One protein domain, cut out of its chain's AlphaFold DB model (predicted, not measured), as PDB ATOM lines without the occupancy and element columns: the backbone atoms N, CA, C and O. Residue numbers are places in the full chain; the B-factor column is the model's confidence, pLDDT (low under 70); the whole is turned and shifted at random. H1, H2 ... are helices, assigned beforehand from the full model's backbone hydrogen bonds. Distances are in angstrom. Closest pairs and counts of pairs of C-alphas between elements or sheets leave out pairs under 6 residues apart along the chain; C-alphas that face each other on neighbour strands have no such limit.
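AT A GLANCE: This is residues 274 to 358 of the 548 residues of the protein "Mre11A" of Zea mays (UniProt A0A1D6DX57). The two longest helices, H4 and H3, cross as an X partway along each, and a hairpin of two shorter helices, H1 and H2, extends the model from the first residues of H3. H2 packs on residues 310 to 314 of H3, and H1 packs on H2 but stays away from the X. The printed part has 85 residues with four named helices, in the order H1, H2, H3, H4, and no named strand; its class is all helix. The whole is only just loose, close to compact, with a radius of gyration of the C-alphas of 14.7 A, and elongated, spanning 45 by 25 by 25 A.

HOW THE PARTS SIT: H4, residues 337 to 358, touches H3, residues 310 to 330, at a steep tilt of 63 degrees, and they run opposite ways. H4 touches H3 with residues 343 to 348 alone, and H3 touches H4 with residues 322 to 326 alone; the closest C-alphas of the two helices, those of Thr 322 and Cys 347, are 6.6 A apart. H2, residues 292 to 304, touches residues 310 to 314 of H3 alone, with the C-alphas of Ala 298 and Ala 310 closest at 5.1 A. H2 and H3 form a helical hairpin, opposite ways at a shallow tilt of 31 degrees. H2 and H4 are near each other, with 6 pairs of C-alphas within 10 A. H1, residues 274 to 282, touches H2; the closest C-alphas, those of Glu 277 and Asp 296, are 6.2 A apart. H1 and H2 form another helical hairpin, opposite ways at a shallow tilt of 18 degrees. H1 is apart from H3 and from H4. The helix packing is only just mostly aligned: two of the three touching pairs are at a shallow tilt. In H1, H2 and H3 every O i to N i+4 pair is within hydrogen-bond range; in H4 16 of 18 are.

IN THESE COORDINATES: H4 is 32.5 A from C-alpha 337 at (27.954, -23.581, -19.891) to C-alpha 358 at (0.924, -7.706, -11.357). H3 measures 30.0 A from C-alpha 310 to C-alpha 330, H2 18.0 A from C-alpha 292 to C-alpha 304. H1 measures 11.9 A and begins with C-alpha 274 at (-6.593, -8.327, -33.091).

THE WHOLE: The C-alphas of Thr 275 and Lys 334 are the two farthest apart, at 45.4 A. The printed part has no cut. The link from H2 to H3 is tight, with 5 residues; those from H1 to H2, with 9, and from H3 to H4, with 6, are short. The mean pLDDT of the printed part is 73.6; residues 274 to 286, 288, 329 to 340 and 356 to 358 are under 70.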
ATOM      1  N   GLN A 274      -5.999  -7.206 -33.827       56.75
ATOM      2  CA  GLN A 274      -6.593  -8.327 -33.091       56.75
ATOM      3  C   GLN A 274      -6.363  -9.684 -33.777       56.75
ATOM      4  O   GLN A 274      -6.337 -10.715 -33.116       56.75
ATOM      5  N   THR A 275      -6.192  -9.698 -35.101       59.91
ATOM      6  CA  THR A 275      -5.861 -10.898 -35.880       59.91
ATOM      7  C   THR A 275      -4.377 -11.245 -35.766       59.91
ATOM      8  O   THR A 275      -4.048 -12.426 -35.754       59.91
ATOM      9  N   ILE A 276      -3.475 -10.262 -35.643       63.69
ATOM     10  CA  ILE A 276      -2.047 -10.528 -35.403       63.69
ATOM     11  C   ILE A 276      -1.836 -11.028 -33.971       63.69
ATOM     12  O   ILE A 276      -1.205 -12.062 -33.790       63.69
ATOM     13  N   GLU A 277      -2.408 -10.347 -32.977       63.91
ATOM     14  CA  GLU A 277      -2.350 -10.741 -31.560       63.91
ATOM     15  C   GLU A 277      -2.942 -12.153 -31.364       63.91
ATOM     16  O   GLU A 277      -2.322 -13.017 -30.742       63.91
ATOM     17  N   ALA A 278      -4.079 -12.458 -32.007       63.50
ATOM     18  CA  ALA A 278      -4.625 -13.817 -32.029       63.50
ATOM     19  C   ALA A 278      -3.692 -14.833 -32.716       63.50
ATOM     20  O   ALA A 278      -3.514 -15.928 -32.194       63.50
ATOM     21  N   LEU A 279      -3.057 -14.494 -33.845       63.88
ATOM     22  CA  LEU A 279      -2.103 -15.384 -34.524       63.88
ATOM     23  C   LEU A 279      -0.820 -15.619 -33.708       63.88
ATOM     24  O   LEU A 279      -0.259 -16.715 -33.761       63.88
ATOM     25  N   VAL A 280      -0.351 -14.631 -32.942       64.44
ATOM     26  CA  VAL A 280       0.788 -14.775 -32.019       64.44
ATOM     27  C   VAL A 280       0.419 -15.719 -30.869       64.44
ATOM     28  O   VAL A 280       1.168 -16.657 -30.594       64.44
ATOM     29  N   ALA A 281      -0.774 -15.570 -30.285       63.97
ATOM     30  CA  ALA A 281      -1.288 -16.486 -29.266       63.97
ATOM     31  C   ALA A 281      -1.547 -17.915 -29.803       63.97
ATOM     32  O   ALA A 281      -1.186 -18.898 -29.154       63.97
ATOM     33  N   GLU A 282      -2.135 -18.061 -30.996       58.84
ATOM     34  CA  GLU A 282      -2.447 -19.364 -31.610       58.84
ATOM     35  C   GLU A 282      -1.207 -20.118 -32.114       58.84
ATOM     36  O   GLU A 282      -1.193 -21.352 -32.108       58.84
ATOM     37  N   SER A 283      -0.156 -19.413 -32.546       59.06
ATOM     38  CA  SER A 283       1.044 -20.045 -33.119       59.06
ATOM     39  C   SER A 283       1.941 -20.751 -32.092       59.06
ATOM     40  O   SER A 283       2.872 -21.453 -32.492       59.06
ATOM     41  N   ASN A 284       1.621 -20.647 -30.791       60.25
ATOM     42  CA  ASN A 284       2.189 -21.451 -29.699       60.25
ATOM     43  C   ASN A 284       3.735 -21.470 -29.710       60.25
ATOM     44  O   ASN A 284       4.383 -22.515 -29.574       60.25
ATOM     45  N   LEU A 285       4.316 -20.293 -29.963       64.50
ATOM     46  CA  LEU A 285       5.740 -20.109 -30.215       64.50
ATOM     47  C   LEU A 285       6.559 -20.402 -28.955       64.50
ATOM     48  O   LEU A 285       6.480 -19.684 -27.959       64.50
ATOM     49  N   LYS A 286       7.412 -21.428 -29.027       61.06
ATOM     50  CA  LYS A 286       8.416 -21.725 -27.998       61.06
ATOM     51  C   LYS A 286       9.560 -20.710 -28.063       61.06
ATOM     52  O   LYS A 286      10.614 -20.992 -28.623       61.06
ATOM     53  N   MET A 287       9.322 -19.518 -27.529       70.50
ATOM     54  CA  MET A 287      10.364 -18.523 -27.290       70.50
ATOM     55  C   MET A 287      11.124 -18.860 -25.999       70.50
ATOM     56  O   MET A 287      10.526 -19.325 -25.034       70.50
ATOM     57  N   GLU A 288      12.440 -18.631 -25.993       68.44
ATOM     58  CA  GLU A 288      13.342 -19.019 -24.888       68.44
ATOM     59  C   GLU A 288      13.821 -17.824 -24.040       68.44
ATOM     60  O   GLU A 288      14.364 -18.008 -22.954       68.44
ATOM     61  N   ILE A 289      13.644 -16.593 -24.542       72.06
ATOM     62  CA  ILE A 289      14.173 -15.349 -23.943       72.06
ATOM     63  C   ILE A 289      13.099 -14.248 -23.828       72.06
ATOM     64  O   ILE A 289      13.171 -13.404 -22.934       72.06
ATOM     65  N   LEU A 290      12.107 -14.238 -24.726       78.56
ATOM     66  CA  LEU A 290      11.076 -13.202 -24.827       78.56
ATOM     67  C   LEU A 290       9.697 -13.784 -24.458       78.56
ATOM     68  O   LEU A 290       9.275 -14.750 -25.095       78.56
ATOM     69  N   PRO A 291       8.978 -13.230 -23.461       81.38
ATOM     70  CA  PRO A 291       7.579 -13.575 -23.198       81.38
ATOM     71  C   PRO A 291       6.647 -13.213 -24.364       81.38
ATOM     72  O   PRO A 291       6.897 -12.245 -25.081       81.38
ATOM     73  N   VAL A 292       5.543 -13.953 -24.519       78.94
ATOM     74  CA  VAL A 292       4.514 -13.661 -25.537       78.94
ATOM     75  C   VAL A 292       3.848 -12.310 -25.249       78.94
ATOM     76  O   VAL A 292       3.852 -11.440 -26.110       78.94
ATOM     77  N   ASP A 293       3.435 -12.079 -24.000       80.25
ATOM     78  CA  ASP A 293       2.825 -10.829 -23.527       80.25
ATOM     79  C   ASP A 293       3.688  -9.583 -23.852       80.25
ATOM     80  O   ASP A 293       3.183  -8.519 -24.210       80.25
ATOM     81  N   ASP A 294       5.016  -9.715 -23.756       82.12
ATOM     82  CA  ASP A 294       5.988  -8.660 -24.074       82.12
ATOM     83  C   ASP A 294       6.102  -8.404 -25.590       82.12
ATOM     84  O   ASP A 294       6.359  -7.269 -26.010       82.12
ATOM     85  N   LEU A 295       5.917  -9.441 -26.412       83.38
ATOM     86  CA  LEU A 295       5.870  -9.337 -27.871       83.38
ATOM     87  C   LEU A 295       4.563  -8.678 -28.336       83.38
ATOM     88  O   LEU A 295       4.615  -7.820 -29.216       83.38
ATOM     89  N   ASP A 296       3.432  -9.006 -27.708       80.44
ATOM     90  CA  ASP A 296       2.127  -8.395 -27.993       80.44
ATOM     91  C   ASP A 296       2.119  -6.895 -27.654       80.44
ATOM     92  O   ASP A 296       1.656  -6.079 -28.449       80.44
ATOM     93  N   ILE A 297       2.725  -6.491 -26.528       83.44
ATOM     94  CA  ILE A 297       2.906  -5.067 -26.184       83.44
ATOM     95  C   ILE A 297       3.799  -4.352 -27.216       83.44
ATOM     96  O   ILE A 297       3.493  -3.233 -27.630       83.44
ATOM     97  N   ALA A 298       4.891  -4.984 -27.661       86.44
ATOM     98  CA  ALA A 298       5.779  -4.406 -28.671       86.44
ATOM     99  C   ALA A 298       5.101  -4.279 -30.049       86.44
ATOM    100  O   ALA A 298       5.304  -3.287 -30.750       86.44
ATOM    101  N   LEU A 299       4.266  -5.254 -30.413       81.69
ATOM    102  CA  LEU A 299       3.433  -5.250 -31.612       81.69
ATOM    103  C   LEU A 299       2.368  -4.147 -31.556       81.69
ATOM    104  O   LEU A 299       2.251  -3.368 -32.503       81.69
ATOM    105  N   HIS A 300       1.641  -4.041 -30.439       81.94
ATOM    106  CA  HIS A 300       0.680  -2.968 -30.192       81.94
ATOM    107  C   HIS A 300       1.339  -1.595 -30.371       81.94
ATOM    108  O   HIS A 300       0.791  -0.728 -31.049       81.94
ATOM    109  N   ASP A 301       2.524  -1.384 -29.800       83.44
ATOM    110  CA  ASP A 301       3.200  -0.087 -29.844       83.44
ATOM    111  C   ASP A 301       3.817   0.226 -31.216       83.44
ATOM    112  O   ASP A 301       3.723   1.366 -31.678       83.44
ATOM    113  N   PHE A 302       4.333  -0.778 -31.928       84.50
ATOM    114  CA  PHE A 302       4.754  -0.625 -33.323       84.50
ATOM    115  C   PHE A 302       3.586  -0.204 -34.233       84.50
ATOM    116  O   PHE A 302       3.742   0.698 -35.056       84.50
ATOM    117  N   VAL A 303       2.407  -0.821 -34.075       77.44
ATOM    118  CA  VAL A 303       1.239  -0.591 -34.947       77.44
ATOM    119  C   VAL A 303       0.447   0.666 -34.558       77.44
ATOM    120  O   VAL A 303       0.129   1.475 -35.429       77.44
ATOM    121  N   ASN A 304       0.141   0.867 -33.272       75.00
ATOM    122  CA  ASN A 304      -0.734   1.956 -32.814       75.00
ATOM    123  C   ASN A 304      -0.001   3.261 -32.485       75.00
ATOM    124  O   ASN A 304      -0.641   4.314 -32.466       75.00
ATOM    125  N   LYS A 305       1.311   3.221 -32.204       80.75
ATOM    126  CA  LYS A 305       2.115   4.415 -31.871       80.75
ATOM    127  C   LYS A 305       3.137   4.786 -32.956       80.75
ATOM    128  O   LYS A 305       3.830   5.785 -32.797       80.75
ATOM    129  N   ASP A 306       3.220   4.009 -34.044       77.88
ATOM    130  CA  ASP A 306       4.224   4.131 -35.121       77.88
ATOM    131  C   ASP A 306       5.688   4.069 -34.609       77.88
ATOM    132  O   ASP A 306       6.625   4.569 -35.254       77.88
ATOM    133  N   ASP A 307       5.900   3.437 -33.440       86.81
ATOM    134  CA  ASP A 307       7.224   3.261 -32.841       86.81
ATOM    135  C   ASP A 307       7.993   2.133 -33.537       86.81
ATOM    136  O   ASP A 307       7.948   0.955 -33.176       86.81
ATOM    137  N   LYS A 308       8.781   2.542 -34.528       85.88
ATOM    138  CA  LYS A 308       9.671   1.682 -35.320       85.88
ATOM    139  C   LYS A 308      10.772   1.013 -34.489       85.88
ATOM    140  O   LYS A 308      11.414   0.096 -34.994       85.88
ATOM    141  N   MET A 309      10.980   1.437 -33.240       86.50
ATOM    142  CA  MET A 309      11.927   0.839 -32.301       86.50
ATOM    143  C   MET A 309      11.257  -0.066 -31.254       86.50
ATOM    144  O   MET A 309      11.990  -0.715 -30.514       86.50
ATOM    145  N   ALA A 310       9.924  -0.190 -31.200       87.12
ATOM    146  CA  ALA A 310       9.217  -0.912 -30.129       87.12
ATOM    147  C   ALA A 310       9.738  -2.348 -29.904       87.12
ATOM    148  O   ALA A 310      10.060  -2.730 -28.776       87.12
ATOM    149  N   PHE A 311       9.921  -3.126 -30.980       86.31
ATOM    150  CA  PHE A 311      10.506  -4.472 -30.908       86.31
ATOM    151  C   PHE A 311      11.967  -4.473 -30.433       86.31
ATOM    152  O   PHE A 311      12.351  -5.333 -29.642       86.31
ATOM    153  N   TYR A 312      12.776  -3.507 -30.878       85.50
ATOM    154  CA  TYR A 312      14.176  -3.378 -30.465       85.50
ATOM    155  C   TYR A 312      14.279  -3.019 -28.977       85.50
ATOM    156  O   TYR A 312      14.997  -3.682 -28.235       85.50
ATOM    157  N   SER A 313      13.497  -2.038 -28.521       87.06
ATOM    158  CA  SER A 313      13.396  -1.622 -27.119       87.06
ATOM    159  C   SER A 313      12.894  -2.757 -26.219       87.06
ATOM    160  O   SER A 313      13.415  -2.952 -25.122       87.06
ATOM    161  N   CYS A 314      11.918  -3.547 -26.683       87.62
ATOM    162  CA  CYS A 314      11.408  -4.698 -25.941       87.62
ATOM    163  C   CYS A 314      12.443  -5.831 -25.832       87.62
ATOM    164  O   CYS A 314      12.650  -6.371 -24.741       87.62
ATOM    165  N   LEU A 315      13.146  -6.150 -26.926       85.62
ATOM    166  CA  LEU A 315      14.246  -7.120 -26.929       85.62
ATOM    167  C   LEU A 315      15.411  -6.662 -26.045       85.62
ATOM    168  O   LEU A 315      15.871  -7.438 -25.211       85.62
ATOM    169  N   GLN A 316      15.855  -5.408 -26.176       86.38
ATOM    170  CA  GLN A 316      16.938  -4.848 -25.364       86.38
ATOM    171  C   GLN A 316      16.590  -4.906 -23.874       86.38
ATOM    172  O   GLN A 316      17.373  -5.449 -23.097       86.38
ATOM    173  N   ARG A 317      15.391  -4.454 -23.479       85.31
ATOM    174  CA  ARG A 317      14.931  -4.532 -22.085       85.31
ATOM    175  C   ARG A 317      14.907  -5.976 -21.572       85.31
ATOM    176  O   ARG A 317      15.421  -6.236 -20.490       85.31
ATOM    177  N   ASN A 318      14.357  -6.926 -22.332       84.69
ATOM    178  CA  ASN A 318      14.312  -8.330 -21.902       84.69
ATOM    179  C   ASN A 318      15.708  -8.969 -21.796       84.69
ATOM    180  O   ASN A 318      15.919  -9.797 -20.908       84.69
ATOM    181  N   LEU A 319      16.658  -8.580 -22.653       85.25
ATOM    182  CA  LEU A 319      18.055  -9.019 -22.586       85.25
ATOM    183  C   LEU A 319      18.802  -8.399 -21.398       85.25
ATOM    184  O   LEU A 319      19.547  -9.102 -20.721       85.25
ATOM    185  N   GLU A 320      18.588  -7.113 -21.112       84.75
ATOM    186  CA  GLU A 320      19.167  -6.422 -19.954       84.75
ATOM    187  C   GLU A 320      18.607  -6.969 -18.633       84.75
ATOM    188  O   GLU A 320      19.380  -7.269 -17.728       84.75
ATOM    189  N   GLU A 321      17.294  -7.210 -18.539       82.31
ATOM    190  CA  GLU A 321      16.664  -7.892 -17.399       82.31
ATOM    191  C   GLU A 321      17.282  -9.284 -17.154       82.31
ATOM    192  O   GLU A 321      17.650  -9.601 -16.022       82.31
ATOM    193  N   THR A 322      17.447 -10.105 -18.204       82.12
ATOM    194  CA  THR A 322      18.070 -11.440 -18.092       82.12
ATOM    195  C   THR A 322      19.540 -11.340 -17.688       82.12
ATOM    196  O   THR A 322      19.980 -12.043 -16.780       82.12
ATOM    197  N   ARG A 323      20.304 -10.442 -18.320       81.69
ATOM    198  CA  ARG A 323      21.729 -10.238 -18.031       81.69
ATOM    199  C   ARG A 323      21.950  -9.765 -16.598       81.69
ATOM    200  O   ARG A 323      22.844 -10.277 -15.937       81.69
ATOM    201  N   ASN A 324      21.122  -8.847 -16.104       82.50
ATOM    202  CA  ASN A 324      21.219  -8.330 -14.743       82.50
ATOM    203  C   ASN A 324      20.865  -9.404 -13.701       82.50
ATOM    204  O   ASN A 324      21.610  -9.552 -12.730       82.50
ATOM    205  N   LYS A 325      19.802 -10.204 -13.919       79.50
ATOM    206  CA  LYS A 325      19.488 -11.355 -13.047       79.50
ATOM    207  C   LYS A 325      20.662 -12.352 -13.024       79.50
ATOM    208  O   LYS A 325      21.195 -12.603 -11.945       79.50
ATOM    209  N   LEU A 326      21.167 -12.795 -14.184       77.94
ATOM    210  CA  LEU A 326      22.334 -13.692 -14.280       77.94
ATOM    211  C   LEU A 326      23.597 -13.133 -13.597       77.94
ATOM    212  O   LEU A 326      24.262 -13.854 -12.856       77.94
ATOM    213  N   SER A 327      23.930 -11.854 -13.800       77.25
ATOM    214  CA  SER A 327      25.087 -11.226 -13.144       77.25
ATOM    215  C   SER A 327      24.941 -11.196 -11.618       77.25
ATOM    216  O   SER A 327      25.898 -11.509 -10.920       77.25
ATOM    217  N   SER A 328      23.738 -10.926 -11.096       72.31
ATOM    218  CA  SER A 328      23.459 -10.925  -9.647       72.31
ATOM    219  C   SER A 328      23.499 -12.315  -8.980       72.31
ATOM    220  O   SER A 328      23.464 -12.431  -7.746       72.31
ATOM    221  N   GLU A 329      23.557 -13.383  -9.781       65.69
ATOM    222  CA  GLU A 329      23.782 -14.757  -9.324       65.69
ATOM    223  C   GLU A 329      25.222 -15.238  -9.539       65.69
ATOM    224  O   GLU A 329      25.715 -16.023  -8.730       65.69
ATOM    225  N   ALA A 330      25.917 -14.751 -10.571       59.44
ATOM    226  CA  ALA A 330      27.311 -15.106 -10.855       59.44
ATOM    227  C   ALA A 330      28.274 -14.711  -9.717       59.44
ATOM    228  O   ALA A 330      29.260 -15.401  -9.473       59.44
ATOM    229  N   ASP A 331      27.943 -13.668  -8.949       59.16
ATOM    230  CA  ASP A 331      28.665 -13.287  -7.724       59.16
ATOM    231  C   ASP A 331      28.566 -14.333  -6.586       59.16
ATOM    232  O   ASP A 331      29.220 -14.185  -5.552       59.16
ATOM    233  N   LYS A 332      27.746 -15.387  -6.737       60.69
ATOM    234  CA  LYS A 332      27.497 -16.417  -5.706       60.69
ATOM    235  C   LYS A 332      28.048 -17.801  -6.066       60.69
ATOM    236  O   LYS A 332      28.360 -18.559  -5.151       60.69
ATOM    237  N   SER A 333      28.200 -18.120  -7.356       55.97
ATOM    238  CA  SER A 333      28.716 -19.408  -7.851       55.97
ATOM    239  C   SER A 333      29.401 -19.269  -9.211       55.97
ATOM    240  O   SER A 333      28.999 -18.462 -10.042       55.97
ATOM    241  N   LYS A 334      30.387 -20.136  -9.481       55.38
ATOM    242  CA  LYS A 334      30.819 -20.418 -10.860       55.38
ATOM    243  C   LYS A 334      29.786 -21.335 -11.519       55.38
ATOM    244  O   LYS A 334      29.358 -22.289 -10.878       55.38
ATOM    245  N   PHE A 335      29.436 -21.057 -12.771       56.72
ATOM    246  CA  PHE A 335      28.514 -21.863 -13.577       56.72
ATOM    247  C   PHE A 335      29.269 -22.594 -14.688       56.72
ATOM    248  O   PHE A 335      30.258 -22.062 -15.204       56.72
ATOM    249  N   GLU A 336      28.787 -23.773 -15.071       59.66
ATOM    250  CA  GLU A 336      29.179 -24.414 -16.329       59.66
ATOM    251  C   GLU A 336      28.256 -23.944 -17.473       59.66
ATOM    252  O   GLU A 336      27.229 -23.306 -17.244       59.66
ATOM    253  N   GLU A 337      28.639 -24.182 -18.731       56.53
ATOM    254  CA  GLU A 337      27.954 -23.581 -19.891       56.53
ATOM    255  C   GLU A 337      26.493 -24.059 -20.038       56.53
ATOM    256  O   GLU A 337      25.622 -23.298 -20.461       56.53
ATOM    257  N   GLU A 338      26.201 -25.284 -19.593       57.50
ATOM    258  CA  GLU A 338      24.861 -25.880 -19.618       57.50
ATOM    259  C   GLU A 338      23.935 -25.322 -18.510       57.50
ATOM    260  O   GLU A 338      22.736 -25.155 -18.749       57.50
ATOM    261  N   ASP A 339      24.475 -24.913 -17.347       67.12
ATOM    262  CA  ASP A 339      23.705 -24.247 -16.275       67.12
ATOM    263  C   ASP A 339      23.085 -22.928 -16.761       67.12
ATOM    264  O   ASP A 339      21.976 -22.555 -16.369       67.12
ATOM    265  N   ILE A 340      23.808 -22.194 -17.615       68.00
ATOM    266  CA  ILE A 340      23.406 -20.864 -18.091       68.00
ATOM    267  C   ILE A 340      22.114 -20.959 -18.913       68.00
ATOM    268  O   ILE A 340      21.229 -20.117 -18.763       68.00
ATOM    269  N   ILE A 341      21.971 -22.001 -19.739       71.25
ATOM    270  CA  ILE A 341      20.779 -22.221 -20.571       71.25
ATOM    271  C   ILE A 341      19.557 -22.504 -19.687       71.25
ATOM    272  O   ILE A 341      18.497 -21.903 -19.885       71.25
ATOM    273  N   VAL A 342      19.713 -23.354 -18.665       74.31
ATOM    274  CA  VAL A 342      18.651 -23.641 -17.684       74.31
ATOM    275  C   VAL A 342      18.228 -22.355 -16.969       74.31
ATOM    276  O   VAL A 342      17.040 -22.029 -16.942       74.31
ATOM    277  N   LYS A 343      19.194 -21.564 -16.487       72.69
ATOM    278  CA  LYS A 343      18.952 -20.299 -15.776       72.69
ATOM    279  C   LYS A 343      18.274 -19.223 -16.619       72.69
ATOM    280  O   LYS A 343      17.454 -18.470 -16.095       72.69
ATOM    281  N   VAL A 344      18.559 -19.146 -17.920       76.44
ATOM    282  CA  VAL A 344      17.826 -18.258 -18.844       76.44
ATOM    283  C   VAL A 344      16.350 -18.672 -18.924       76.44
ATOM    284  O   VAL A 344      15.470 -17.816 -18.800       76.44
ATOM    285  N   GLY A 345      16.069 -19.974 -19.032       74.75
ATOM    286  CA  GLY A 345      14.705 -20.509 -19.017       74.75
ATOM    287  C   GLY A 345      13.968 -20.282 -17.688       74.75
ATOM    288  O   GLY A 345      12.792 -19.915 -17.688       74.75
ATOM    289  N   GLU A 346      14.650 -20.440 -16.551       77.50
ATOM    290  CA  GLU A 346      14.104 -20.131 -15.219       77.50
ATOM    291  C   GLU A 346      13.791 -18.635 -15.072       77.50
ATOM    292  O   GLU A 346      12.678 -18.275 -14.681       77.50
ATOM    293  N   CYS A 347      14.718 -17.761 -15.480       77.50
ATOM    294  CA  CYS A 347      14.544 -16.308 -15.487       77.50
ATOM    295  C   CYS A 347      13.340 -15.865 -16.341       77.50
ATOM    296  O   CYS A 347      12.623 -14.933 -15.964       77.50
ATOM    297  N   MET A 348      13.093 -16.518 -17.483       77.38
ATOM    298  CA  MET A 348      11.906 -16.264 -18.307       77.38
ATOM    299  C   MET A 348      10.619 -16.731 -17.607       77.38
ATOM    300  O   MET A 348       9.639 -15.987 -17.560       77.38
ATOM    301  N   GLN A 349      10.607 -17.937 -17.028       74.75
ATOM    302  CA  GLN A 349       9.434 -18.461 -16.316       74.75
ATOM    303  C   GLN A 349       9.081 -17.650 -15.065       74.75
ATOM    304  O   GLN A 349       7.901 -17.507 -14.741       74.75
ATOM    305  N   GLU A 350      10.080 -17.131 -14.350       77.19
ATOM    306  CA  GLU A 350       9.879 -16.215 -13.230       77.19
ATOM    307  C   GLU A 350       9.246 -14.904 -13.710       77.19
ATOM    308  O   GLU A 350       8.192 -14.527 -13.205       77.19
ATOM    309  N   ARG A 351       9.794 -14.284 -14.763       75.19
ATOM    310  CA  ARG A 351       9.287 -13.032 -15.357       75.19
ATOM    311  C   ARG A 351       7.819 -13.122 -15.791       75.19
ATOM    312  O   ARG A 351       7.044 -12.200 -15.534       75.19
ATOM    313  N   VAL A 352       7.418 -14.245 -16.396       76.81
ATOM    314  CA  VAL A 352       6.014 -14.517 -16.759       76.81
ATOM    315  C   VAL A 352       5.124 -14.601 -15.511       76.81
ATOM    316  O   VAL A 352       4.041 -14.017 -15.486       76.81
ATOM    317  N   LYS A 353       5.578 -15.259 -14.434       75.31
ATOM    318  CA  LYS A 353       4.838 -15.324 -13.158       75.31
ATOM    319  C   LYS A 353       4.746 -13.948 -12.487       75.31
ATOM    320  O   LYS A 353       3.655 -13.555 -12.080       75.31
ATOM    321  N   GLU A 354       5.849 -13.200 -12.420       73.88
ATOM    322  CA  GLU A 354       5.911 -11.839 -11.864       73.88
ATOM    323  C   GLU A 354       4.894 -10.914 -12.557       73.88
ATOM    324  O   GLU A 354       4.119 -10.234 -11.880       73.88
ATOM    325  N   ARG A 355       4.830 -10.924 -13.897       70.94
ATOM    326  CA  ARG A 355       3.897 -10.082 -14.672       70.94
ATOM    327  C   ARG A 355       2.450 -10.575 -14.612       70.94
ATOM    328  O   ARG A 355       1.546  -9.754 -14.462       70.94
ATOM    329  N   SER A 356       2.217 -11.889 -14.612       66.00
ATOM    330  CA  SER A 356       0.877 -12.472 -14.431       66.00
ATOM    331  C   SER A 356       0.252 -12.111 -13.072       66.00
ATOM    332  O   SER A 356      -0.961 -11.908 -12.979       66.00
ATOM    333  N   LEU A 357       1.075 -11.975 -12.024       60.38
ATOM    334  CA  LEU A 357       0.640 -11.506 -10.706       60.38
ATOM    335  C   LEU A 357       0.307 -10.005 -10.708       60.38
ATOM    336  O   LEU A 357      -0.770  -9.630 -10.248       60.38
ATOM    337  N   HIS A 358       1.168  -9.156 -11.283       53.31
ATOM    338  CA  HIS A 358       0.924  -7.706 -11.357       53.31
ATOM    339  C   HIS A 358      -0.278  -7.333 -12.245       53.31
ATOM    340  O   HIS A 358      -0.971  -6.364 -11.958       53.31
TER     341      HIS A 358